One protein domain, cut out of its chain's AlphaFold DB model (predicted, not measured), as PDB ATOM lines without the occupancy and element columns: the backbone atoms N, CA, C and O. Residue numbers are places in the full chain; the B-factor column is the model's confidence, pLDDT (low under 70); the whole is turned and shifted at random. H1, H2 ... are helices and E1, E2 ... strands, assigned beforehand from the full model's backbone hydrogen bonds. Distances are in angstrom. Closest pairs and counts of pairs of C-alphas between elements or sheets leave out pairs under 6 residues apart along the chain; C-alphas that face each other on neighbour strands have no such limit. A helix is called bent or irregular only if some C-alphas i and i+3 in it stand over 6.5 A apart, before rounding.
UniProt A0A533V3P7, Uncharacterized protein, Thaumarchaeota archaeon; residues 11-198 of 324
ATOM      1  N   TRP A  11      -3.975  31.004 -59.195       96.06
ATOM      2  CA  TRP A  11      -4.258  31.626 -57.913       96.06
ATOM      3  C   TRP A  11      -4.447  30.551 -56.843       96.06
ATOM      4  O   TRP A  11      -4.922  29.460 -57.150       96.06
ATOM      5  N   TYR A  12      -4.098  30.849 -55.591       96.44
ATOM      6  CA  TYR A  12      -4.415  30.040 -54.407       96.44
ATOM      7  C   TYR A  12      -4.678  30.935 -53.197       96.44
ATOM      8  O   TYR A  12      -4.290  32.101 -53.185       96.44
ATOM      9  N   VAL A  13      -5.303  30.388 -52.151       97.19
ATOM     10  CA  VAL A  13      -5.448  31.115 -50.879       97.19
ATOM     11  C   VAL A  13      -4.058  31.316 -50.271       97.19
ATOM     12  O   VAL A  13      -3.422  30.355 -49.848       97.19
ATOM     13  N   GLY A  14      -3.578  32.558 -50.239       96.69
ATOM     14  CA  GLY A  14      -2.184  32.891 -49.931       96.69
ATOM     15  C   GLY A  14      -1.431  33.573 -51.064       96.69
ATOM     16  O   GLY A  14      -0.407  34.204 -50.798       96.69
ATOM     17  N   ASP A  15      -1.935  33.509 -52.296       95.25
ATOM     18  CA  ASP A  15      -1.279  34.140 -53.433       95.25
ATOM     19  C   ASP A  15      -1.204  35.667 -53.281       95.25
ATOM     20  O   ASP A  15      -2.177  36.341 -52.970       95.25
ATOM     21  N   GLY A  16      -0.024  36.247 -53.473       95.19
ATOM     22  CA  GLY A  16       0.182  37.678 -53.255       95.19
ATOM     23  C   GLY A  16       0.248  38.117 -51.785       95.19
ATOM     24  O   GLY A  16       0.357  39.322 -51.543       95.19
ATOM     25  N   ALA A  17       0.255  37.191 -50.812       97.12
ATOM     26  CA  ALA A  17       0.637  37.507 -49.434       97.12
ATOM     27  C   ALA A  17       2.074  38.055 -49.397       97.12
ATOM     28  O   ALA A  17       3.000  37.471 -49.966       97.12
ATOM     29  N   LYS A  18       2.270  39.196 -48.734       97.00
ATOM     30  CA  LYS A  18       3.550  39.909 -48.669       97.00
ATOM     31  C   LYS A  18       3.807  40.393 -47.257       97.00
ATOM     32  O   LYS A  18       2.886  40.767 -46.537       97.00
ATOM     33  N   LYS A  19       5.085  40.440 -46.889       97.88
ATOM     34  CA  LYS A  19       5.508  41.086 -45.650       97.88
ATOM     35  C   LYS A  19       4.997  42.528 -45.620       97.88
ATOM     36  O   LYS A  19       5.025  43.204 -46.642       97.88
ATOM     37  N   ASP A  20       4.585  42.961 -44.437       97.50
ATOM     38  CA  ASP A  20       4.093  44.300 -44.126       97.50
ATOM     39  C   ASP A  20       2.725  44.659 -44.726       97.50
ATOM     40  O   ASP A  20       2.263  45.782 -44.558       97.50
ATOM     41  N   MET A  21       2.016  43.714 -45.351       98.19
ATOM     42  CA  MET A  21       0.640  43.956 -45.786       98.19
ATOM     43  C   MET A  21      -0.372  43.659 -44.678       98.19
ATOM     44  O   MET A  21      -0.181  42.740 -43.881       98.19
ATOM     45  N   TYR A  22      -1.506  44.354 -44.682       98.62
ATOM     46  CA  TYR A  22      -2.673  43.955 -43.896       98.62
ATOM     47  C   TYR A  22      -3.937  43.866 -44.744       98.62
ATOM     48  O   TYR A  22      -4.060  44.489 -45.805       98.62
ATOM     49  N   VAL A  23      -4.893  43.100 -44.237       98.69
ATOM     50  CA  VAL A  23      -6.260  43.017 -44.749       98.69
ATOM     51  C   VAL A  23      -7.239  43.096 -43.587       98.69
ATOM     52  O   VAL A  23      -6.976  42.549 -42.517       98.69
ATOM     53  N   THR A  24      -8.368  43.758 -43.804       98.69
ATOM     54  CA  THR A  24      -9.488  43.817 -42.865       98.69
ATOM     55  C   THR A  24     -10.749  43.377 -43.584       98.69
ATOM     56  O   THR A  24     -11.072  43.925 -44.635       98.69
ATOM     57  N   TYR A  25     -11.474  42.423 -43.010       98.81
ATOM     58  CA  TYR A  25     -12.718  41.884 -43.553       98.81
ATOM     59  C   TYR A  25     -13.855  42.026 -42.558       98.81
ATOM     60  O   TYR A  25     -13.638  41.821 -41.367       98.81
ATOM     61  N   ARG A  26     -15.066  42.280 -43.059       98.44
ATOM     62  CA  ARG A  26     -16.305  41.986 -42.336       98.44
ATOM     63  C   ARG A  26     -16.728  40.585 -42.713       98.44
ATOM     64  O   ARG A  26     -17.009  40.351 -43.884       98.44
ATOM     65  N   VAL A  27     -16.758  39.678 -41.751       98.44
ATOM     66  CA  VAL A  27     -17.076  38.266 -41.951       98.44
ATOM     67  C   VAL A  27     -18.384  37.948 -41.252       98.44
ATOM     68  O   VAL A  27     -18.564  38.265 -40.083       98.44
ATOM     69  N   GLN A  28     -19.280  37.289 -41.970       96.94
ATOM     70  CA  GLN A  28     -20.462  36.628 -41.454       96.94
ATOM     71  C   GLN A  28     -20.308  35.136 -41.739       96.94
ATOM     72  O   GLN A  28     -20.079  34.754 -42.882       96.94
ATOM     73  N   GLU A  29     -20.424  34.292 -40.725       96.06
ATOM     74  CA  GLU A  29     -20.342  32.838 -40.865       96.06
ATOM     75  C   GLU A  29     -21.392  32.233 -39.932       96.06
ATOM     76  O   GLU A  29     -21.547  32.712 -38.810       96.06
ATOM     77  N   GLN A  30     -22.175  31.277 -40.430       90.44
ATOM     78  CA  GLN A  30     -23.413  30.817 -39.801       90.44
ATOM     79  C   GLN A  30     -23.222  30.344 -38.356       90.44
ATOM     80  O   GLN A  30     -23.997  30.731 -37.478       90.44
ATOM     81  N   ASP A  31     -22.189  29.546 -38.103       86.81
ATOM     82  CA  ASP A  31     -21.951  28.940 -36.793       86.81
ATOM     83  C   ASP A  31     -21.192  29.893 -35.852       86.81
ATOM     84  O   ASP A  31     -21.232  29.773 -34.625       86.81
ATOM     85  N   THR A  32     -20.524  30.898 -36.414       88.44
ATOM     86  CA  THR A  32     -19.775  31.908 -35.669       88.44
ATOM     87  C   THR A  32     -20.710  32.998 -35.151       88.44
ATOM     88  O   THR A  32     -21.333  33.729 -35.918       88.44
ATOM     89  N   ASN A  33     -20.793  33.149 -33.825       83.94
ATOM     90  CA  ASN A  33     -21.646  34.148 -33.163       83.94
ATOM     91  C   ASN A  33     -23.111  34.126 -33.632       83.94
ATOM     92  O   ASN A  33     -23.748  35.178 -33.726       83.94
ATOM     93  N   SER A  34     -23.627  32.934 -33.950       80.88
ATOM     94  CA  SER A  34     -24.980  32.741 -34.486       80.88
ATOM     95  C   SER A  34     -25.242  33.568 -35.754       80.88
ATOM     96  O   SER A  34     -26.278  34.222 -35.889       80.88
ATOM     97  N   GLY A  35     -24.265  33.610 -36.662       83.88
ATOM     98  CA  GLY A  35     -24.381  34.318 -37.931       83.88
ATOM     99  C   GLY A  35     -24.288  35.837 -37.817       83.88
ATOM    100  O   GLY A  35     -24.599  36.526 -38.791       83.88
ATOM    101  N   ARG A  36     -23.890  36.394 -36.664       88.75
ATOM    102  CA  ARG A  36     -23.646  37.836 -36.534       88.75
ATOM    103  C   ARG A  36     -22.298  38.202 -37.175       88.75
ATOM    104  O   ARG A  36     -21.293  37.564 -36.861       88.75
ATOM    105  N   PRO A  37     -22.239  39.253 -38.017       94.19
ATOM    106  CA  PRO A  37     -20.980  39.704 -38.585       94.19
ATOM    107  C   PRO A  37     -19.984  40.207 -37.531       94.19
ATOM    108  O   PRO A  37     -20.373  40.869 -36.570       94.19
ATOM    109  N   PHE A  38     -18.700  39.959 -37.767       96.19
ATOM    110  CA  PHE A  38     -17.572  40.501 -37.009       96.19
ATOM    111  C   PHE A  38     -16.497  41.006 -37.972       96.19
ATOM    112  O   PHE A  38     -16.403  40.540 -39.108       96.19
ATOM    113  N   ASP A  39     -15.659  41.933 -37.517       97.88
ATOM    114  CA  ASP A  39     -14.537  42.415 -38.317       97.88
ATOM    115  C   ASP A  39     -13.251  41.700 -37.883       97.88
ATOM    116  O   ASP A  39     -12.968  41.580 -36.693       97.88
ATOM    117  N   ILE A  40     -12.452  41.225 -38.835       98.56
ATOM    118  CA  ILE A  40     -11.147  40.602 -38.586       98.56
ATOM    119  C   ILE A  40     -10.073  41.333 -39.382       98.56
ATOM    120  O   ILE A  40     -10.210  41.537 -40.586       98.56
ATOM    121  N   THR A  41      -8.991  41.722 -38.711       98.69
ATOM    122  CA  THR A  41      -7.805  42.305 -39.346       98.69
ATOM    123  C   THR A  41      -6.621  41.371 -39.193       98.69
ATOM    124  O   THR A  41      -6.301  40.964 -38.079       98.69
ATOM    125  N   ILE A  42      -5.952  41.064 -40.302       98.75
ATOM    126  CA  ILE A  42      -4.787  40.183 -40.379       98.75
ATOM    127  C   ILE A  42      -3.625  40.997 -40.944       98.75
ATOM    128  O   ILE A  42      -3.715  41.514 -42.057       98.75
ATOM    129  N   TYR A  43      -2.540  41.114 -40.183       98.69
ATOM    130  CA  TYR A  43      -1.319  41.805 -40.595       98.69
ATOM    131  C   TYR A  43      -0.203  40.794 -40.833       98.69
ATOM    132  O   TYR A  43       0.215  40.121 -39.903       98.69
ATOM    133  N   PHE A  44       0.312  40.691 -42.052       98.56
ATOM    134  CA  PHE A  44       1.404  39.789 -42.418       98.56
ATOM    135  C   PHE A  44       2.752  40.390 -42.003       98.56
ATOM    136  O   PHE A  44       3.500  40.925 -42.821       98.56
ATOM    137  N   LYS A  45       3.061  40.320 -40.706       98.06
ATOM    138  CA  LYS A  45       4.231  40.986 -40.117       98.06
ATOM    139  C   LYS A  45       5.558  40.430 -40.629       98.06
ATOM    140  O   LYS A  45       6.433  41.193 -41.024       98.06
ATOM    141  N   ASP A  46       5.722  39.113 -40.574       97.62
ATOM    142  CA  ASP A  46       6.968  38.426 -40.921       97.62
ATOM    143  C   ASP A  46       6.679  37.041 -41.505       97.62
ATOM    144  O   ASP A  46       5.629  36.451 -41.252       97.62
ATOM    145  N   TYR A  47       7.633  36.505 -42.265       98.06
ATOM    146  CA  TYR A  47       7.589  35.143 -42.792       98.06
ATOM    147  C   TYR A  47       8.628  34.273 -42.083       98.06
ATOM    148  O   TYR A  47       9.816  34.601 -42.070       98.06
ATOM    149  N   ASN A  48       8.189  33.160 -41.501       97.50
ATOM    150  CA  ASN A  48       9.068  32.142 -40.949       97.50
ATOM    151  C   ASN A  48       9.401  31.120 -42.042       97.50
ATOM    152  O   ASN A  48       8.604  30.228 -42.328       97.50
ATOM    153  N   SER A  49      10.599  31.231 -42.619       96.31
ATOM    154  CA  SER A  49      11.062  30.340 -43.687       96.31
ATOM    155  C   SER A  49      11.352  28.914 -43.226       96.31
ATOM    156  O   SER A  49      11.194  27.992 -44.013       96.31
ATOM    157  N   THR A  50      11.744  28.710 -41.966       96.06
ATOM    158  CA  THR A  50      11.980  27.368 -41.409       96.06
ATOM    159  C   THR A  50      10.669  26.636 -41.143       96.06
ATOM    160  O   THR A  50      10.575  25.430 -41.335       96.06
ATOM    161  N   GLY A  51       9.657  27.365 -40.670       95.19
ATOM    162  CA  GLY A  51       8.340  26.819 -40.355       95.19
ATOM    163  C   GLY A  51       7.349  26.840 -41.519       95.19
ATOM    164  O   GLY A  51       6.279  26.258 -41.376       95.19
ATOM    165  N   HIS A  52       7.679  27.509 -42.628       96.94
ATOM    166  CA  HIS A  52       6.796  27.722 -43.779       96.94
ATOM    167  C   HIS A  52       5.445  28.354 -43.403       96.94
ATOM    168  O   HIS A  52       4.374  27.878 -43.776       96.94
ATOM    169  N   TYR A  53       5.481  29.441 -42.627       98.25
ATOM    170  CA  TYR A  53       4.269  30.170 -42.245       98.25
ATOM    171  C   TYR A  53       4.503  31.671 -42.074       98.25
ATOM    172  O   TYR A  53       5.595  32.126 -41.735       98.25
ATOM    173  N   TRP A  54       3.440  32.446 -42.243       98.56
ATOM    174  CA  TRP A  54       3.379  33.858 -41.895       98.56
ATOM    175  C   TRP A  54       3.092  34.037 -40.405       98.56
ATOM    176  O   TRP A  54       2.151  33.447 -39.875       98.56
ATOM    177  N   VAL A  55       3.876  34.877 -39.732       98.50
ATOM    178  CA  VAL A  55       3.560  35.389 -38.396       98.50
ATOM    179  C   VAL A  55       2.618  36.568 -38.583       98.50
ATOM    180  O   VAL A  55       3.045  37.638 -39.022       98.50
ATOM    181  N   ALA A  56       1.344  36.372 -38.254       98.56
ATOM    182  CA  ALA A  56       0.302  37.342 -38.535       98.56
ATOM    183  C   ALA A  56      -0.407  37.827 -37.262       98.56
ATOM    184  O   ALA A  56      -1.330  37.165 -36.779       98.56
ATOM    185  N   PRO A  57      -0.004  38.974 -36.678       98.44
ATOM    186  CA  PRO A  57      -0.821  39.653 -35.684       98.44
ATOM    187  C   PRO A  57      -2.241  39.867 -36.213       98.44
ATOM    188  O   PRO A  57      -2.447  40.356 -37.326       98.44
ATOM    189  N   THR A  58      -3.220  39.470 -35.411       98.44
ATOM    190  CA  THR A  58      -4.631  39.482 -35.779       98.44
ATOM    191  C   THR A  58      -5.434  40.103 -34.656       98.44
ATOM    192  O   THR A  58      -5.212  39.801 -33.482       98.44
ATOM    193  N   PHE A  59      -6.387  40.953 -35.011       96.44
ATOM    194  CA  PHE A  59      -7.393  41.407 -34.067       96.44
ATOM    195  C   PHE A  59      -8.786  41.273 -34.658       96.44
ATOM    196  O   PHE A  59      -8.987  41.429 -35.863       96.44
ATOM    197  N   VAL A  60      -9.731  40.959 -33.785       96.88
ATOM    198  CA  VAL A  60     -11.147  40.829 -34.099       96.88
ATOM    199  C   VAL A  60     -11.899  41.930 -33.378       96.88
ATOM    200  O   VAL A  60     -11.628  42.177 -32.205       96.88
ATOM    201  N   VAL A  61     -12.841  42.562 -34.071       92.88
ATOM    202  CA  VAL A  61     -13.798  43.503 -33.497       92.88
ATOM    203  C   VAL A  61     -15.192  42.902 -33.604       92.88
ATOM    204  O   VAL A  61     -15.694  42.671 -34.703       92.88
ATOM    205  N   ASP A  62     -15.824  42.664 -32.460       88.56
ATOM    206  CA  ASP A  62     -17.205  42.190 -32.376       88.56
ATOM    207  C   ASP A  62     -17.921  42.938 -31.253       88.56
ATOM    208  O   ASP A  62     -17.474  42.930 -30.105       88.56
ATOM    209  N   GLN A  63     -19.004  43.639 -31.603       82.12
ATOM    210  CA  GLN A  63     -19.784  44.471 -30.675       82.12
ATOM    211  C   GLN A  63     -18.906  45.414 -29.820       82.12
ATOM    212  O   GLN A  63     -19.022  45.462 -28.597       82.12
ATOM    213  N   GLY A  64     -17.950  46.102 -30.457       74.88
ATOM    214  CA  GLY A  64     -17.022  47.037 -29.800       74.88
ATOM    215  C   GLY A  64     -15.861  46.383 -29.035       74.88
ATOM    216  O   GLY A  64     -14.865  47.050 -28.738       74.88
ATOM    217  N   ARG A  65     -15.922  45.071 -28.766       82.62
ATOM    218  CA  ARG A  65     -14.844  44.323 -28.103       82.62
ATOM    219  C   ARG A  65     -13.726  44.047 -29.098       82.62
ATOM    220  O   ARG A  65     -13.990  43.529 -30.180       82.62
ATOM    221  N   VAL A  66     -12.485  44.338 -28.706       88.06
ATOM    222  CA  VAL A  66     -11.294  44.025 -29.504       88.06
ATOM    223  C   VAL A  66     -10.560  42.852 -28.871       88.06
ATOM    224  O   VAL A  66     -10.086  42.941 -27.738       88.06
ATOM    225  N   ILE A  67     -10.465  41.749 -29.606       91.75
ATOM    226  CA  ILE A  67      -9.775  40.531 -29.180       91.75
ATOM    227  C   ILE A  67      -8.499  40.419 -30.003       91.75
ATOM    228  O   ILE A  67      -8.553  40.409 -31.230       91.75
ATOM    229  N   ASN A  68      -7.352  40.335 -29.336       91.81
ATOM    230  CA  ASN A  68      -6.043  40.336 -29.984       91.81
ATOM    231  C   ASN A  68      -5.384  38.961 -29.903       91.81
ATOM    232  O   ASN A  68      -5.455  38.288 -28.880       91.81
ATOM    233  N   GLY A  69      -4.679  38.579 -30.960       95.81
ATOM    234  CA  GLY A  69      -3.904  37.351 -31.023       95.81
ATOM    235  C   GLY A  69      -2.867  37.398 -32.139       95.81
ATOM    236  O   GLY A  69      -2.677  38.406 -32.817       95.81
ATOM    237  N   THR A  70      -2.141  36.308 -32.325       98.19
ATOM    238  CA  THR A  70      -1.222  36.127 -33.451       98.19
ATOM    239  C   THR A  70      -1.483  34.772 -34.074       98.19
ATOM    240  O   THR A  70      -1.268  33.736 -33.439       98.19
ATOM    241  N   LEU A  71      -1.946  34.784 -35.320       98.62
ATOM    242  CA  LEU A  71      -2.096  33.585 -36.123       98.62
ATOM    243  C   LEU A  71      -0.762  33.259 -36.794       98.62
ATOM    244  O   LEU A  71      -0.115  34.131 -37.368       98.62
ATOM    245  N   ASN A  72      -0.364  31.993 -36.742       98.56
ATOM    246  CA  ASN A  72       0.676  31.472 -37.619       98.56
ATOM    247  C   ASN A  72      -0.030  30.856 -38.828       98.56
ATOM    248  O   ASN A  72      -0.692  29.830 -38.679       98.56
ATOM    249  N   LEU A  73       0.050  31.502 -39.991       98.62
ATOM    250  CA  LEU A  73      -0.695  31.112 -41.191       98.62
ATOM    251  C   LEU A  73       0.209  30.330 -42.146       98.62
ATOM    252  O   LEU A  73       1.175  30.889 -42.657       98.62
ATOM    253  N   SER A  74      -0.104  29.056 -42.383       98.06
ATOM    254  CA  SER A  74       0.613  28.187 -43.330       98.06
ATOM    255  C   SER A  74       0.809  28.868 -44.686       98.06
ATOM    256  O   SER A  74      -0.128  29.451 -45.222       98.06
ATOM    257  N   ASP A  75       1.994  28.780 -45.282       95.69
ATOM    258  CA  ASP A  75       2.250  29.365 -46.605       95.69
ATOM    259  C   ASP A  75       1.673  28.548 -47.776       95.69
ATOM    260  O   ASP A  75       1.684  29.004 -48.922       95.69
ATOM    261  N   LEU A  76       1.165  27.350 -47.474       96.19
ATOM    262  CA  LEU A  76       0.499  26.447 -48.407       96.19
ATOM    263  C   LEU A  76      -0.910  26.935 -48.763       96.19
ATOM    264  O   LEU A  76      -1.347  26.779 -49.904       96.19
ATOM    265  N   ASP A  77      -1.635  27.457 -47.769       95.81
ATOM    266  CA  ASP A  77      -3.076  27.712 -47.878       95.81
ATOM    267  C   ASP A  77      -3.661  28.680 -46.827       95.81
ATOM    268  O   ASP A  77      -4.878  28.744 -46.632       95.81
ATOM    269  N   LEU A  78      -2.799  29.388 -46.092       97.94
ATOM    270  CA  LEU A  78      -3.136  30.259 -44.963       97.94
ATOM    271  C   LEU A  78      -3.915  29.574 -43.825       97.94
ATOM    272  O   LEU A  78      -4.624  30.240 -43.065       97.94
ATOM    273  N   THR A  79      -3.771  28.259 -43.637       97.88
ATOM    274  CA  THR A  79      -4.288  27.577 -42.438       97.88
ATOM    275  C   THR A  79      -3.712  28.198 -41.165       97.88
ATOM    276  O   THR A  79      -2.495  28.267 -41.003       97.88
ATOM    277  N   ALA A  80      -4.575  28.573 -40.216       97.75
ATOM    278  CA  ALA A  80      -4.158  28.974 -38.874       97.75
ATOM    279  C   ALA A  80      -3.640  27.759 -38.086       97.75
ATOM    280  O   ALA A  80      -4.421  26.937 -37.597       97.75
ATOM    281  N   LEU A  81      -2.319  27.651 -37.953       97.44
ATOM    282  CA  LEU A  81      -1.624  26.526 -37.333       97.44
ATOM    283  C   LEU A  81      -1.878  26.451 -35.822       97.44
ATOM    284  O   LEU A  81      -2.123  27.464 -35.165       97.44
ATOM    285  N   GLY A  82      -1.743  25.254 -35.245       94.31
ATOM    286  CA  GLY A  82      -1.865  25.035 -33.794       94.31
ATOM    287  C   GLY A  82      -0.808  25.766 -32.952       94.31
ATOM    288  O   GLY A  82      -0.999  25.952 -31.759       94.31
ATOM    289  N   SER A  83       0.277  26.232 -33.576       95.12
ATOM    290  CA  SER A  83       1.299  27.078 -32.948       95.12
ATOM    291  C   SER A  83       0.881  28.550 -32.793       95.12
ATOM    292  O   SER A  83       1.655  29.344 -32.257       95.12
ATOM    293  N   SER A  84      -0.306  28.927 -33.285       97.25
ATOM    294  CA  SER A  84      -0.863  30.276 -33.138       97.25
ATOM    295  C   SER A  84      -1.022  30.650 -31.664       97.25
ATOM    296  O   SER A  84      -1.441  29.839 -30.841       97.25
ATOM    297  N   LYS A  85      -0.718  31.905 -31.330       97.12
ATOM    298  CA  LYS A  85      -0.804  32.449 -29.970       97.12
ATOM    299  C   LYS A  85      -2.052  33.315 -29.864       97.12
ATOM    300  O   LYS A  85      -2.002  34.507 -30.165       97.12
ATOM    301  N   ILE A  86      -3.172  32.715 -29.478       96.06
ATOM    302  CA  ILE A  86      -4.465  33.399 -29.373       96.06
ATOM    303  C   ILE A  86      -5.104  33.157 -27.996       96.06
ATOM    304  O   ILE A  86      -4.899  32.084 -27.424       96.06
ATOM    305  N   PRO A  87      -5.862  34.123 -27.446       88.00
ATOM    306  CA  PRO A  87      -6.651  33.913 -26.237       88.00
ATOM    307  C   PRO A  87      -7.832  32.975 -26.514       88.00
ATOM    308  O   PRO A  87      -8.256  32.806 -27.660       88.00
ATOM    309  N   GLN A  88      -8.392  32.378 -25.458       87.31
ATOM    310  CA  GLN A  88      -9.469  31.397 -25.591       87.31
ATOM    311  C   GLN A  88     -10.711  31.982 -26.277       87.31
ATOM    312  O   GLN A  88     -11.300  31.306 -27.122       87.31
ATOM    313  N   GLU A  89     -11.078  33.232 -25.975       86.38
ATOM    314  CA  GLU A  89     -12.216  33.901 -26.616       86.38
ATOM    315  C   GLU A  89     -12.049  34.097 -28.134       86.38
ATOM    316  O   GLU A  89     -13.041  34.246 -28.842       86.38
ATOM    317  N   MET A  90     -10.823  34.040 -28.671       94.69
ATOM    318  CA  MET A  90     -10.582  34.168 -30.112       94.69
ATOM    319  C   MET A  90     -10.886  32.870 -30.884       94.69
ATOM    320  O   MET A  90     -11.009  32.903 -32.108       94.69
ATOM    321  N   ASN A  91     -11.027  31.722 -30.207       93.88
ATOM    322  CA  ASN A  91     -11.179  30.424 -30.874       93.88
ATOM    323  C   ASN A  91     -12.396  30.359 -31.806       93.88
ATOM    324  O   ASN A  91     -12.276  29.824 -32.904       93.88
ATOM    325  N   VAL A  92     -13.529  30.944 -31.408       94.00
ATOM    326  CA  VAL A  92     -14.743  30.973 -32.242       94.00
ATOM    327  C   VAL A  92     -14.502  31.722 -33.558       94.00
ATOM    328  O   VAL A  92     -14.866  31.240 -34.623       94.00
ATOM    329  N   TYR A  93     -13.756  32.826 -33.517       97.56
ATOM    330  CA  TYR A  93     -13.412  33.610 -34.705       97.56
ATOM    331  C   TYR A  93     -12.324  32.953 -35.561       97.56
ATOM    332  O   TYR A  93     -12.329  33.102 -36.781       97.56
ATOM    333  N   ARG A  94     -11.402  32.186 -34.959       97.38
ATOM    334  CA  ARG A  94     -10.457  31.343 -35.715       97.38
ATOM    335  C   ARG A  94     -11.195  30.249 -36.496       97.38
ATOM    336  O   ARG A  94     -10.821  29.968 -37.638       97.38
ATOM    337  N   SER A  95     -12.232  29.651 -35.909       96.44
ATOM    338  CA  SER A  95     -13.116  28.717 -36.616       96.44
ATOM    339  C   SER A  95     -13.872  29.429 -37.737       96.44
ATOM    340  O   SER A  95     -13.797  28.980 -38.876       96.44
ATOM    341  N   GLY A  96     -14.462  30.598 -37.464       97.56
ATOM    342  CA  GLY A  96     -15.122  31.423 -38.480       97.56
ATOM    343  C   GLY A  96     -14.208  31.795 -39.650       97.56
ATOM    344  O   GLY A  96     -14.600  31.655 -40.803       97.56
ATOM    345  N   TYR A  97     -12.952  32.176 -39.391       98.31
ATOM    346  CA  TYR A  97     -11.921  32.378 -40.421       98.31
ATOM    347  C   TYR A  97     -11.690  31.117 -41.272       98.31
ATOM    348  O   TYR A  97     -11.613  31.193 -42.501       98.31
ATOM    349  N   THR A  98     -11.597  29.955 -40.619       97.50
ATOM    350  CA  THR A  98     -11.356  28.664 -41.278       97.50
ATOM    351  C   THR A  98     -12.520  28.283 -42.195       97.50
ATOM    352  O   THR A  98     -12.294  27.872 -43.334       97.50
ATOM    353  N   SER A  99     -13.753  28.482 -41.723       97.06
ATOM    354  CA  SER A  99     -14.994  28.157 -42.434       97.06
ATOM    355  C   SER A  99     -15.428  29.212 -43.461       97.06
ATOM    356  O   SER A  99     -16.393  28.979 -44.180       97.06
ATOM    357  N   SER A 100     -14.721  30.347 -43.575       97.94
ATOM    358  CA  SER A 100     -15.044  31.427 -44.523       97.94
ATOM    359  C   SER A 100     -13.849  31.831 -45.400       97.94
ATOM    360  O   SER A 100     -13.674  31.286 -46.488       97.94
ATOM    361  N   LEU A 101     -12.994  32.755 -44.949       97.38
ATOM    362  CA  LEU A 101     -11.870  33.308 -45.720       97.38
ATOM    363  C   LEU A 101     -10.898  32.231 -46.218       97.38
ATOM    364  O   LEU A 101     -10.386  32.329 -47.333       97.38
ATOM    365  N   LYS A 102     -10.660  31.192 -45.408       96.81
ATOM    366  CA  LYS A 102      -9.780  30.071 -45.764       96.81
ATOM    367  C   LYS A 102     -10.485  28.985 -46.573       96.81
ATOM    368  O   LYS A 102      -9.804  28.261 -47.298       96.81
ATOM    369  N   TRP A 103     -11.808  28.849 -46.469       96.69
ATOM    370  CA  TRP A 103     -12.592  27.694 -46.938       96.69
ATOM    371  C   TRP A 103     -12.218  27.218 -48.350       96.69
ATOM    372  O   TRP A 103     -12.012  26.021 -48.582       96.69
ATOM    373  N   LEU A 104     -12.036  28.175 -49.267       95.50
ATOM    374  CA  LEU A 104     -11.767  27.925 -50.684       95.50
ATOM    375  C   LEU A 104     -10.465  27.152 -50.940       95.50
ATOM    376  O   LEU A 104     -10.356  26.447 -51.941       95.50
ATOM    377  N   SER A 105      -9.509  27.204 -50.012       94.56
ATOM    378  CA  SER A 105      -8.262  26.429 -50.086       94.56
ATOM    379  C   SER A 105      -8.480  24.923 -50.232       94.56
ATOM    380  O   SER A 105      -7.628  24.252 -50.795       94.56
ATOM    381  N   SER A 106      -9.627  24.387 -49.802       92.69
ATOM    382  CA  SER A 106      -9.978  22.970 -49.997       92.69
ATOM    383  C   SER A 106     -10.016  22.566 -51.478       92.69
ATOM    384  O   SER A 106      -9.884  21.390 -51.804       92.69
ATOM    385  N   PHE A 107     -10.175  23.546 -52.372       93.31
ATOM    386  CA  PHE A 107     -10.129  23.381 -53.822       93.31
ATOM    387  C   PHE A 107      -8.837  23.939 -54.417       93.31
ATOM    388  O   PHE A 107      -8.399  23.475 -55.463       93.31
ATOM    389  N   VAL A 108      -8.225  24.936 -53.776       93.56
ATOM    390  CA  VAL A 108      -7.132  25.710 -54.368       93.56
ATOM    391  C   VAL A 108      -6.028  26.026 -53.350       93.56
ATOM    392  O   VAL A 108      -5.909  27.130 -52.818       93.56
ATOM    393  N   THR A 109      -5.210  25.014 -53.059       90.31
ATOM    394  CA  THR A 109      -3.940  25.168 -52.323       90.31
ATOM    395  C   THR A 109      -2.784  25.429 -53.288       90.31
ATOM    396  O   THR A 109      -2.912  25.193 -54.492       90.31
ATOM    397  N   LYS A 110      -1.643  25.908 -52.778       91.69
ATOM    398  CA  LYS A 110      -0.411  26.076 -53.566       91.69
ATOM    399  C   LYS A 110      -0.053  24.758 -54.290       91.69
ATOM    400  O   LYS A 110      -0.058  23.709 -53.645       91.69
ATOM    401  N   PRO A 111       0.269  24.776 -55.599       92.88
ATOM    402  CA  PRO A 111       0.651  25.935 -56.421       92.88
ATOM    403  C   PRO A 111      -0.508  26.778 -56.979       92.88
ATOM    404  O   PRO A 111      -0.246  27.807 -57.590       92.88
ATOM    405  N   GLY A 112      -1.759  26.383 -56.753       94.06
ATOM    406  CA  GLY A 112      -2.953  27.081 -57.223       94.06
ATOM    407  C   GLY A 112      -3.616  26.454 -58.437       94.06
ATOM    408  O   GLY A 112      -3.201  25.410 -58.939       94.06
ATOM    409  N   GLN A 113      -4.699  27.087 -58.880       94.62
ATOM    410  CA  GLN A 113      -5.467  26.692 -60.055       94.62
ATOM    411  C   GLN A 113      -5.729  27.890 -60.959       94.62
ATOM    412  O   GLN A 113      -5.820  29.027 -60.498       94.62
ATOM    413  N   SER A 114      -5.885  27.616 -62.255       94.81
ATOM    414  CA  SER A 114      -6.116  28.664 -63.245       94.81
ATOM    415  C   SER A 114      -7.463  29.345 -63.016       94.81
ATOM    416  O   SER A 114      -8.497  28.677 -62.913       94.81
ATOM    417  N   LEU A 115      -7.471  30.679 -63.026       94.25
ATOM    418  CA  LEU A 115      -8.689  31.496 -62.996       94.25
ATOM    419  C   LEU A 115      -9.523  31.411 -64.291       94.25
ATOM    420  O   LEU A 115     -10.564  32.058 -64.395       94.25
ATOM    421  N   THR A 116      -9.086  30.621 -65.273       93.94
ATOM    422  CA  THR A 116      -9.818  30.300 -66.509       93.94
ATOM    423  C   THR A 116     -10.072  28.797 -66.677       93.94
ATOM    424  O   THR A 116     -10.554  28.363 -67.723       93.94
ATOM    425  N   ALA A 117      -9.771  27.983 -65.655       92.38
ATOM    426  CA  ALA A 117     -10.024  26.546 -65.682       92.38
ATOM    427  C   ALA A 117     -11.521  26.231 -65.848       92.38
ATOM    428  O   ALA A 117     -12.378  26.927 -65.310       92.38
ATOM    429  N   ALA A 118     -11.836  25.128 -66.533       90.12
ATOM    430  CA  ALA A 118     -13.221  24.692 -66.724       90.12
ATOM    431  C   ALA A 118     -13.919  24.316 -65.402       90.12
ATOM    432  O   ALA A 118     -15.126  24.500 -65.267       90.12
ATOM    433  N   TYR A 119     -13.173  23.778 -64.432       88.69
ATOM    434  CA  TYR A 119     -13.637  23.519 -63.069       88.69
ATOM    435  C   TYR A 119     -12.456  23.385 -62.107       88.69
ATOM    436  O   TYR A 119     -11.366  22.993 -62.517       88.69
ATOM    437  N   TRP A 120     -12.689  23.686 -60.827       89.31
ATOM    438  CA  TRP A 120     -11.719  23.510 -59.738       89.31
ATOM    439  C   TRP A 120     -11.994  22.277 -58.881       89.31
ATOM    440  O   TRP A 120     -11.076  21.712 -58.290       89.31
ATOM    441  N   GLY A 121     -13.250  21.829 -58.820       87.50
ATOM    442  CA  GLY A 121     -13.643  20.658 -58.046       87.50
ATOM    443  C   GLY A 121     -15.067  20.210 -58.351       87.50
ATOM    444  O   GLY A 121     -15.894  20.986 -58.827       87.50
ATOM    445  N   LYS A 122     -15.358  18.932 -58.084       79.50
ATOM    446  CA  LYS A 122     -16.657  18.325 -58.422       79.50
ATOM    447  C   LYS A 122     -17.770  18.630 -57.418       79.50
ATOM    448  O   LYS A 122     -18.924  18.648 -57.821       79.50
ATOM    449  N   ILE A 123     -17.447  18.804 -56.134       82.06
ATOM    450  CA  ILE A 123     -18.449  18.865 -55.059       82.06
ATOM    451  C   ILE A 123     -18.090  19.988 -54.081       82.06
ATOM    452  O   ILE A 123     -17.315  19.777 -53.155       82.06
ATOM    453  N   ALA A 124     -18.664  21.176 -54.284       82.62
ATOM    454  CA  ALA A 124     -18.728  22.218 -53.249       82.62
ATOM    455  C   ALA A 124     -19.961  22.056 -52.344       82.62
ATOM    456  O   ALA A 124     -19.955  22.463 -51.186       82.62
ATOM    457  N   SER A 125     -21.012  21.414 -52.856       82.19
ATOM    458  CA  SER A 125     -22.203  21.024 -52.104       82.19
ATOM    459  C   SER A 125     -22.777  19.747 -52.718       82.19
ATOM    460  O   SER A 125     -22.774  19.594 -53.942       82.19
ATOM    461  N   ILE A 126     -23.256  18.807 -51.897       81.75
ATOM    462  CA  ILE A 126     -23.752  17.509 -52.384       81.75
ATOM    463  C   ILE A 126     -24.959  17.736 -53.304       81.75
ATOM    464  O   ILE A 126     -25.929  18.377 -52.912       81.75
ATOM    465  N   GLY A 127     -24.902  17.231 -54.538       82.31
ATOM    466  CA  GLY A 127     -25.961  17.431 -55.538       82.31
ATOM    467  C   GLY A 127     -26.003  18.827 -56.180       82.31
ATOM    468  O   GLY A 127     -26.914  19.094 -56.957       82.31
ATOM    469  N   GLY A 128     -25.047  19.709 -55.871       86.44
ATOM    470  CA  GLY A 128     -24.859  20.988 -56.561       86.44
ATOM    471  C   GLY A 128     -24.011  20.861 -57.831       86.44
ATOM    472  O   GLY A 128     -23.475  19.793 -58.138       86.44
ATOM    473  N   SER A 129     -23.864  21.966 -58.565       91.94
ATOM    474  CA  SER A 129     -22.931  22.030 -59.694       91.94
ATOM    475  C   SER A 129     -21.470  21.923 -59.222       91.94
ATOM    476  O   SER A 129     -21.168  22.224 -58.061       91.94
ATOM    477  N   PRO A 130     -20.532  21.576 -60.122       92.62
ATOM    478  CA  PRO A 130     -19.109  21.781 -59.874       92.62
ATOM    479  C   PRO A 130     -18.809  23.236 -59.489       92.62
ATOM    480  O   PRO A 130     -19.540  24.148 -59.884       92.62
ATOM    481  N   ILE A 131     -17.719  23.433 -58.748       95.25
ATOM    482  CA  ILE A 131     -17.165  24.758 -58.460       95.25
ATOM    483  C   ILE A 131     -16.175  25.132 -59.556       95.25
ATOM    484  O   ILE A 131     -15.249  24.370 -59.851       95.25
ATOM    485  N   SER A 132     -16.373  26.292 -60.176       94.62
ATOM    486  CA  SER A 132     -15.550  26.737 -61.298       94.62
ATOM    487  C   SER A 132     -15.469  28.260 -61.403       94.62
ATOM    488  O   SER A 132     -16.366  28.969 -60.940       94.62
ATOM    489  N   PRO A 133     -14.421  28.789 -62.052       96.00
ATOM    490  CA  PRO A 133     -14.456  30.128 -62.619       96.00
ATOM    491  C   PRO A 133     -15.645  30.300 -63.577       96.00
ATOM    492  O   PRO A 133     -15.868  29.467 -64.455       96.00
ATOM    493  N   SER A 134     -16.404  31.385 -63.424       94.56
ATOM    494  CA  SER A 134     -17.586  31.690 -64.246       94.56
ATOM    495  C   SER A 134     -17.451  32.966 -65.081       94.56
ATOM    496  O   SER A 134     -18.399  33.355 -65.758       94.56
ATOM    497  N   GLY A 135     -16.297  33.638 -65.026       93.44
ATOM    498  CA  GLY A 135     -16.004  34.842 -65.808       93.44
ATOM    499  C   GLY A 135     -15.485  36.011 -64.973       93.44
ATOM    500  O   GLY A 135     -15.311  35.907 -63.757       93.44
ATOM    501  N   LYS A 136     -15.210  37.131 -65.646       96.44
ATOM    502  CA  LYS A 136     -14.731  38.367 -65.015       96.44
ATOM    503  C   LYS A 136     -15.900  39.222 -64.524       96.44
ATOM    504  O   LYS A 136     -16.933  39.295 -65.184       96.44
ATOM    505  N   ALA A 137     -15.719  39.886 -63.390       97.12
ATOM    506  CA  ALA A 137     -16.657  40.866 -62.858       97.12
ATOM    507  C   ALA A 137     -15.911  41.970 -62.106       97.12
ATOM    508  O   ALA A 137     -14.932  41.703 -61.407       97.12
ATOM    509  N   THR A 138     -16.411  43.195 -62.196       97.81
ATOM    510  CA  THR A 138     -15.958  44.294 -61.343       97.81
ATOM    511  C   THR A 138     -16.818  44.316 -60.081       97.81
ATOM    512  O   THR A 138     -18.048  44.296 -60.165       97.81
ATOM    513  N   VAL A 139     -16.186  44.335 -58.908       97.81
ATOM    514  CA  VAL A 139     -16.871  44.375 -57.608       97.81
ATOM    515  C   VAL A 139     -16.426  45.597 -56.816       97.81
ATOM    516  O   VAL A 139     -15.239  45.914 -56.769       97.81
ATOM    517  N   THR A 140     -17.380  46.275 -56.181       98.25
ATOM    518  CA  THR A 140     -17.117  47.399 -55.275       98.25
ATOM    519  C   THR A 140     -17.407  46.964 -53.845       98.25
ATOM    520  O   THR A 140     -18.496  46.479 -53.542       98.25
ATOM    521  N   VAL A 141     -16.418  47.149 -52.978       98.38
ATOM    522  CA  VAL A 141     -16.450  46.887 -51.533       98.38
ATOM    523  C   VAL A 141     -15.888  48.117 -50.804       98.38
ATOM    524  O   VAL A 141     -15.358  49.013 -51.466       98.38
ATOM    525  N   PRO A 142     -15.962  48.217 -49.465       98.38
ATOM    526  CA  PRO A 142     -15.457  49.406 -48.771       98.38
ATOM    527  C   PRO A 142     -13.963  49.690 -49.005       98.38
ATOM    528  O   PRO A 142     -13.568  50.852 -49.016       98.38
ATOM    529  N   ALA A 143     -13.147  48.662 -49.271       97.62
ATOM    530  CA  ALA A 143     -11.733  48.834 -49.616       97.62
ATOM    531  C   ALA A 143     -11.477  49.410 -51.025       97.62
ATOM    532  O   ALA A 143     -10.334  49.744 -51.336       97.62
ATOM    533  N   GLY A 144     -12.498  49.495 -51.886       97.88
ATOM    534  CA  GLY A 144     -12.390  50.008 -53.251       97.88
ATOM    535  C   GLY A 144     -13.103  49.148 -54.297       97.88
ATOM    536  O   GLY A 144     -13.916  48.275 -53.984       97.88
ATOM    537  N   THR A 145     -12.784  49.409 -55.563       98.38
ATOM    538  CA  THR A 145     -13.319  48.685 -56.723       98.38
ATOM    539  C   THR A 145     -12.231  47.812 -57.338       98.38
ATOM    540  O   THR A 145     -11.109  48.271 -57.550       98.38
ATOM    541  N   PHE A 146     -12.562  46.554 -57.627       98.12
ATOM    542  CA  PHE A 146     -11.609  45.553 -58.093       98.12
ATOM    543  C   PHE A 146     -12.149  44.791 -59.298       98.12
ATOM    544  O   PHE A 146     -13.299  44.347 -59.291       98.12
ATOM    545  N   ASP A 147     -11.287  44.565 -60.287       98.00
ATOM    546  CA  ASP A 147     -11.537  43.591 -61.345       98.00
ATOM    547  C   ASP A 147     -11.199  42.194 -60.834       98.00
ATOM    548  O   ASP A 147     -10.099  41.929 -60.339       98.00
ATOM    549  N   THR A 148     -12.174  41.299 -60.923       98.12
ATOM    550  CA  THR A 148     -12.120  39.977 -60.302       98.12
ATOM    551  C   THR A 148     -12.533  38.888 -61.278       98.12
ATOM    552  O   THR A 148     -13.191  39.145 -62.286       98.12
ATOM    553  N   THR A 149     -12.154  37.654 -60.974       97.94
ATOM    554  CA  THR A 149     -12.802  36.453 -61.498       97.94
ATOM    555  C   THR A 149     -13.825  35.975 -60.472       97.94
ATOM    556  O   THR A 149     -13.514  35.869 -59.285       97.94
ATOM    557  N   VAL A 150     -15.037  35.660 -60.920       98.06
ATOM    558  CA  VAL A 150     -16.066  35.042 -60.078       98.06
ATOM    559  C   VAL A 150     -15.863  33.535 -60.083       98.06
ATOM    560  O   VAL A 150     -15.791  32.921 -61.145       98.06
ATOM    561  N   ILE A 151     -15.789  32.945 -58.898       97.38
ATOM    562  CA  ILE A 151     -15.906  31.507 -58.679       97.38
ATOM    563  C   ILE A 151     -17.343  31.223 -58.270       97.38
ATOM    564  O   ILE A 151     -17.865  31.865 -57.355       97.38
ATOM    565  N   LEU A 152     -17.977  30.279 -58.960       96.69
ATOM    566  CA  LEU A 152     -19.399  30.000 -58.839       96.69
ATOM    567  C   LEU A 152     -19.655  28.506 -58.663       96.69
ATOM    568  O   LEU A 152     -19.001  27.665 -59.280       96.69
ATOM    569  N   TRP A 153     -20.650  28.195 -57.840       95.56
ATOM    570  CA  TRP A 153     -21.363  26.924 -57.877       95.56
ATOM    571  C   TRP A 153     -22.838  27.169 -57.558       95.56
ATOM    572  O   TRP A 153     -23.190  28.085 -56.811       95.56
ATOM    573  N   HIS A 154     -23.709  26.351 -58.133       92.25
ATOM    574  CA  HIS A 154     -25.149  26.463 -57.971       92.25
ATOM    575  C   HIS A 154     -25.695  25.301 -57.143       92.25
ATOM    576  O   HIS A 154     -25.427  24.131 -57.438       92.25
ATOM    577  N   LYS A 155     -26.514  25.626 -56.141       88.00
ATOM    578  CA  LYS A 155     -27.344  24.663 -55.419       88.00
ATOM    579  C   LYS A 155     -28.616  25.347 -54.924       88.00
ATOM    580  O   LYS A 155     -28.632  25.917 -53.839       88.00
ATOM    581  N   GLY A 156     -29.664  25.334 -55.748       87.19
ATOM    582  CA  GLY A 156     -30.917  26.064 -55.501       87.19
ATOM    583  C   GLY A 156     -30.756  27.581 -55.669       87.19
ATOM    584  O   GLY A 156     -31.551  28.217 -56.352       87.19
ATOM    585  N   ILE A 157     -29.680  28.137 -55.114       91.00
ATOM    586  CA  ILE A 157     -29.201  29.505 -55.273       91.00
ATOM    587  C   ILE A 157     -27.726  29.498 -55.703       91.00
ATOM    588  O   ILE A 157     -26.978  28.548 -55.437       91.00
ATOM    589  N   ASP A 158     -27.306  30.558 -56.391       94.50
ATOM    590  CA  ASP A 158     -25.904  30.750 -56.754       94.50
ATOM    591  C   ASP A 158     -25.071  31.138 -55.536       94.50
ATOM    592  O   ASP A 158     -25.374  32.101 -54.831       94.50
ATOM    593  N   ASN A 159     -23.955  30.446 -55.366       96.69
ATOM    594  CA  ASN A 159     -22.905  30.795 -54.426       96.69
ATOM    595  C   ASN A 159     -21.763  31.442 -55.203       96.69
ATOM    596  O   ASN A 159     -21.366  30.929 -56.252       96.69
ATOM    597  N   LYS A 160     -21.248  32.570 -54.713       98.12
ATOM    598  CA  LYS A 160     -20.272  33.381 -55.449       98.12
ATOM    599  C   LYS A 160     -19.125  33.817 -54.551       98.12
ATOM    600  O   LYS A 160     -19.334  34.294 -53.436       98.12
ATOM    601  N   ILE A 161     -17.909  33.689 -55.071       98.44
ATOM    602  CA  ILE A 161     -16.682  34.196 -54.457       98.44
ATOM    603  C   ILE A 161     -15.924  35.008 -55.509       98.44
ATOM    604  O   ILE A 161     -15.679  34.525 -56.610       98.44
ATOM    605  N   TRP A 162     -15.550  36.244 -55.187       98.56
ATOM    606  CA  TRP A 162     -14.867  37.155 -56.105       98.56
ATOM    607  C   TRP A 162     -13.380  37.198 -55.783       98.56
ATOM    608  O   TRP A 162     -12.988  37.622 -54.696       98.56
ATOM    609  N   ILE A 163     -12.547  36.783 -56.733       98.00
ATOM    610  CA  ILE A 163     -11.096  36.685 -56.568       98.00
ATOM    611  C   ILE A 163     -10.410  37.741 -57.413       98.00
ATOM    612  O   ILE A 163     -10.633  37.822 -58.620       98.00
ATOM    613  N   LYS A 164      -9.525  38.510 -56.787       96.81
ATOM    614  CA  LYS A 164      -8.562  39.336 -57.500       96.81
ATOM    615  C   LYS A 164      -7.240  38.580 -57.578       96.81
ATOM    616  O   LYS A 164      -6.708  38.175 -56.550       96.81
ATOM    617  N   ASP A 165      -6.703  38.470 -58.783       95.25
ATOM    618  CA  ASP A 165      -5.380  37.894 -58.998       95.25
ATOM    619  C   ASP A 165      -4.279  38.663 -58.234       95.25
ATOM    620  O   ASP A 165      -4.332  39.903 -58.096       95.25
ATOM    621  N   GLY A 166      -3.316  37.921 -57.680       94.75
ATOM    622  CA  GLY A 166      -2.246  38.444 -56.829       94.75
ATOM    623  C   GLY A 166      -2.713  39.066 -55.505       94.75
ATOM    624  O   GLY A 166      -2.051  39.980 -54.999       94.75
ATOM    625  N   PHE A 167      -3.866  38.653 -54.970       97.44
ATOM    626  CA  PHE A 167      -4.367  39.069 -53.654       97.44
ATOM    627  C   PHE A 167      -4.642  37.838 -52.762       97.44
ATOM    628  O   PHE A 167      -5.268  36.890 -53.241       97.44
ATOM    629  N   PRO A 168      -4.217  37.832 -51.478       97.00
ATOM    630  CA  PRO A 168      -4.085  36.599 -50.674       97.00
ATOM    631  C   PRO A 168      -5.389  35.917 -50.292       97.00
ATOM    632  O   PRO A 168      -5.396  34.736 -49.948       97.00
ATOM    633  N   TYR A 169      -6.492  36.649 -50.345       98.25
ATOM    634  CA  TYR A 169      -7.822  36.168 -50.011       98.25
ATOM    635  C   TYR A 169      -8.802  36.615 -51.099       98.25
ATOM    636  O   TYR A 169      -8.512  37.546 -51.849       98.25
ATOM    637  N   PRO A 170      -9.996  36.023 -51.204       98.12
ATOM    638  CA  PRO A 170     -11.027  36.597 -52.056       98.12
ATOM    639  C   PRO A 170     -11.436  38.002 -51.581       98.12
ATOM    640  O   PRO A 170     -11.389  38.315 -50.393       98.12
ATOM    641  N   ILE A 171     -11.854  38.867 -52.503       98.62
ATOM    642  CA  ILE A 171     -12.285  40.244 -52.210       98.62
ATOM    643  C   ILE A 171     -13.655  40.263 -51.524       98.62
ATOM    644  O   ILE A 171     -13.904  41.077 -50.634       98.62
ATOM    645  N   LYS A 172     -14.539  39.360 -51.952       98.69
ATOM    646  CA  LYS A 172     -15.921  39.241 -51.486       98.69
ATOM    647  C   LYS A 172     -16.378  37.790 -51.584       98.69
ATOM    648  O   LYS A 172     -15.924  37.066 -52.473       98.69
ATOM    649  N   ALA A 173     -17.315  37.387 -50.738       98.56
ATOM    650  CA  ALA A 173     -18.062  36.146 -50.908       98.56
ATOM    651  C   ALA A 173     -19.508  36.287 -50.437       98.56
ATOM    652  O   ALA A 173     -19.806  37.066 -49.534       98.56
ATOM    653  N   GLN A 174     -20.384  35.483 -51.033       97.69
ATOM    654  CA  GLN A 174     -21.728  35.218 -50.547       97.69
ATOM    655  C   GLN A 174     -22.091  33.773 -50.885       97.69
ATOM    656  O   GLN A 174     -22.178  33.397 -52.057       97.69
ATOM    657  N   THR A 175     -22.273  32.967 -49.847       96.62
ATOM    658  CA  THR A 175     -22.591  31.547 -49.947       96.62
ATOM    659  C   THR A 175     -23.742  31.201 -49.019       96.62
ATOM    660  O   THR A 175     -24.068  31.941 -48.088       96.62
ATOM    661  N   PHE A 176     -24.380  30.075 -49.289       93.00
ATOM    662  CA  PHE A 176     -25.640  29.682 -48.695       93.00
ATOM    663  C   PHE A 176     -25.572  28.244 -48.199       93.00
ATOM    664  O   PHE A 176     -24.910  27.395 -48.802       93.00
ATOM    665  N   ALA A 177     -26.243  27.992 -47.081       89.12
ATOM    666  CA  ALA A 177     -26.254  26.695 -46.437       89.12
ATOM    667  C   ALA A 177     -27.040  25.673 -47.257       89.12
ATOM    668  O   ALA A 177     -27.967  25.996 -48.006       89.12
ATOM    669  N   ASP A 178     -26.676  24.413 -47.073       83.31
ATOM    670  CA  ASP A 178     -27.372  23.290 -47.672       83.31
ATOM    671  C   ASP A 178     -28.657  22.985 -46.892       83.31
ATOM    672  O   ASP A 178     -28.602  22.501 -45.762       83.31
ATOM    673  N   ILE A 179     -29.816  23.271 -47.487       76.12
ATOM    674  CA  ILE A 179     -31.122  22.957 -46.899       76.12
ATOM    675  C   ILE A 179     -31.998  22.174 -47.877       76.12
ATOM    676  O   ILE A 179     -31.890  22.300 -49.097       76.12
ATOM    677  N   THR A 180     -32.909  21.376 -47.324       67.81
ATOM    678  CA  THR A 180     -33.860  20.560 -48.090       67.81
ATOM    679  C   THR A 180     -35.208  21.251 -48.318       67.81
ATOM    680  O   THR A 180     -35.945  20.841 -49.212       67.81
ATOM    681  N   THR A 181     -35.536  22.299 -47.549       60.03
ATOM    682  CA  THR A 181     -36.804  23.049 -47.640       60.03
ATOM    683  C   THR A 181     -36.644  24.496 -47.172       60.03
ATOM    684  O   THR A 181     -36.066  24.714 -46.112       60.03
ATOM    685  N   GLY A 182     -37.230  25.466 -47.881       72.50
ATOM    686  CA  GLY A 182     -37.186  26.893 -47.517       72.50
ATOM    687  C   GLY A 182     -36.137  27.691 -48.297       72.50
ATOM    688  O   GLY A 182     -35.650  27.234 -49.331       72.50
ATOM    689  N   ASN A 183     -35.813  28.896 -47.816       74.19
ATOM    690  CA  ASN A 183     -34.764  29.739 -48.397       74.19
ATOM    691  C   ASN A 183     -33.442  29.483 -47.663       74.19
ATOM    692  O   ASN A 183     -33.417  29.593 -46.436       74.19
ATOM    693  N   PRO A 184     -32.349  29.154 -48.367       83.69
ATOM    694  CA  PRO A 184     -31.106  28.789 -47.706       83.69
ATOM    695  C   PRO A 184     -30.522  30.014 -46.987       83.69
ATOM    696  O   PRO A 184     -30.374  31.069 -47.613       83.69
ATOM    697  N   PRO A 185     -30.207  29.924 -45.678       88.06
ATOM    698  CA  PRO A 185     -29.545  31.014 -44.973       88.06
ATOM    699  C   PRO A 185     -28.117  31.195 -45.500       88.06
ATOM    700  O   PRO A 185     -27.570  30.322 -46.170       88.06
ATOM    701  N   ILE A 186     -27.495  32.336 -45.192       90.81
ATOM    702  CA  ILE A 186     -26.076  32.560 -45.495       90.81
ATOM    703  C   ILE A 186     -25.247  31.535 -44.713       90.81
ATOM    704  O   ILE A 186     -25.328  31.518 -43.488       90.81
ATOM    705  N   GLN A 187     -24.440  30.735 -45.415       94.31
ATOM    706  CA  GLN A 187     -23.425  29.885 -44.783       94.31
ATOM    707  C   GLN A 187     -22.230  30.746 -44.385       94.31
ATOM    708  O   GLN A 187     -21.819  30.764 -43.228       94.31
ATOM    709  N   PHE A 188     -21.689  31.501 -45.344       97.69
ATOM    710  CA  PHE A 188     -20.757  32.578 -45.061       97.69
ATOM    711  C   PHE A 188     -20.835  33.696 -46.100       97.69
ATOM    712  O   PHE A 188     -21.130  33.495 -47.278       97.69
ATOM    713  N   ALA A 189     -20.524  34.904 -45.661       98.31
ATOM    714  CA  ALA A 189     -20.354  36.064 -46.514       98.31
ATOM    715  C   ALA A 189     -19.241  36.940 -45.950       98.31
ATOM    716  O   ALA A 189     -19.033  36.999 -44.739       98.31
ATOM    717  N   PHE A 190     -18.520  37.634 -46.821       98.69
ATOM    718  CA  PHE A 190     -17.564  38.632 -46.367       98.69
ATOM    719  C   PHE A 190     -17.314  39.711 -47.409       98.69
ATOM    720  O   PHE A 190     -17.448  39.471 -48.609       98.69
ATOM    721  N   ASP A 191     -16.896  40.876 -46.924       98.62
ATOM    722  CA  ASP A 191     -16.438  42.010 -47.721       98.62
ATOM    723  C   ASP A 191     -15.074  42.487 -47.218       98.62
ATOM    724  O   ASP A 191     -14.873  42.650 -46.009       98.62
ATOM    725  N   LEU A 192     -14.144  42.744 -48.141       98.81
ATOM    726  CA  LEU A 192     -12.891  43.424 -47.829       98.81
ATOM    727  C   LEU A 192     -13.187  44.884 -47.447       98.81
ATOM    728  O   LEU A 192     -13.628  45.691 -48.270       98.81
ATOM    729  N   LEU A 193     -12.922  45.226 -46.189       98.38
ATOM    730  CA  LEU A 193     -13.125  46.564 -45.644       98.38
ATOM    731  C   LEU A 193     -11.937  47.486 -45.905       98.38
ATOM    732  O   LEU A 193     -12.125  48.653 -46.227       98.38
ATOM    733  N   ALA A 194     -10.720  46.967 -45.745       98.12
ATOM    734  CA  ALA A 194      -9.494  47.727 -45.944       98.12
ATOM    735  C   ALA A 194      -8.320  46.804 -46.276       98.12
ATOM    736  O   ALA A 194      -8.284  45.641 -45.878       98.12
ATOM    737  N   THR A 195      -7.321  47.342 -46.965       98.19
ATOM    738  CA  THR A 195      -6.012  46.712 -47.143       98.19
ATOM    739  C   THR A 195      -4.956  47.798 -47.296       98.19
ATOM    740  O   THR A 195      -5.269  48.916 -47.705       98.19
ATOM    741  N   GLY A 196      -3.713  47.494 -46.949       96.75
ATOM    742  CA  GLY A 196      -2.627  48.459 -47.026       96.75
ATOM    743  C   GLY A 196      -1.294  47.858 -46.615       96.75
ATOM    744  O   GLY A 196      -1.155  46.638 -46.515       96.75
ATOM    745  N   GLN A 197      -0.321  48.739 -46.407       96.75
ATOM    746  CA  GLN A 197       0.998  48.413 -45.873       96.75
ATOM    747  C   GLN A 197       1.163  49.024 -44.479       96.75
ATOM    748  O   GLN A 197       0.474  49.992 -44.142       96.75
ATOM    749  N   GLY A 198       2.093  48.492 -43.695       94.50
ATOM    750  CA  GLY A 198       2.333  48.909 -42.323       94.50
ATOM    751  C   GLY A 198       1.421  48.202 -41.325       94.50
ATOM    752  O   GLY A 198       0.373  47.647 -41.662       94.50
TER     753      GLY A 198
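Overview. This is residues 11 to 198 of the 324 residues of an uncharacterized protein of Thaumarchaeota archaeon (UniProt A0A533V3P7). One large, twisted antiparallel sheet makes the body: on one half E1, E2, E4 and E5 form a trough whose hollow is covered by H2, and on the other half E6, E7, E8 and E9 curl back until the end of E6 comes near E10, the strand shared by both halves. The printed part has 188 residues, with ten named strands and three named helices in the order E1 H1 E2 E3 E4 E5 H2 H3 E6 E7 E8 E9 E10. The class is mostly strand, and the sheet is branched at E4. The whole is compact, with a radius of gyration of the C-alphas of 15.9 A and spans of 40 by 34 by 31 A.

Along the chain. E1, residues 21 to 29, begins with C-alpha 21 at (0.640, 43.956, -45.786), is 24.3 A long and bends by 54 degrees at residue 26. H1 is residues 32 to 35, E2 38 to 43 and E3 46 to 48. E4, residues 53 to 62, is 26.5 A long, and E5, residues 65 to 74, 27.0 A. H2, residues 88 to 99, is 18.0 A long and only just irregular: C-alphas 89 and 92 are 6.8 A apart. H3 is residues 103 to 106. E6, residues 132 to 141, bends by 79 degrees at residue 135; E7, residues 144 to 155, is 29.5 A long and bends by 76 degrees at residue 147. E8 is residues 157 to 163 and E9 172 to 176. E10, residues 186 to 197, is 31.4 A long and ends with C-alpha 197 at (0.998, 48.413, -45.873).

Arrangement. Beside E1, E2 lies on one side (N 25 and O 40, 2.9 A) and E10 on the other (N 24 and O 194, 2.8 A). E4 has E2 and E3 on one side and E5 on the other; N 41 and O 59 are 2.9 A apart, N 48 and O 53 2.8 A, and N 58 and O 69 2.9 A. E3, E4 and E5 form a meander, each strand the antiparallel neighbour of the one before, and so do E6, E7, E8, E9 and E10. In the second, these backbone atoms are within hydrogen-bond range: N 139 and O 146 of E6 and E7 at 2.9 A, N 151 and O 161 of E7 and E8 at 2.8 A, N 160 and O 174 of E8 and E9 at 2.9 A, and N 175 and O 188 of E9 and E10 at 2.9 A. The closest C-alphas of E6 and E10, those of Val 141 and Asp 191, are 6.2 A apart. H2 is on the sheet; its closest C-alphas to E1 are those of Gly 96 and Glu 29, 5.9 A. H1 stands at the sheet's level and touches H2, with residues 92 to 96 of H2 alone; the closest C-alphas are those of Thr 32 and Gly 96, 5.5 A. H3 is not on the sheet, and H2 and H3 meet only through their link. In H2, 6 of 8 O i to N i+4 pairs are within hydrogen-bond range; H1 and H3 are too short for such a pair.

Size, cuts and confidence. The C-alphas of Thr 50 and Gly 182, the two farthest apart, are 49.5 A apart. The printed part has no cut. The links E5 to H2, 13 residues, and H3 to E6, 25 residues, are long. The mean pLDDT of the printed part is 94.0, and residues 180 to 181 are under 70.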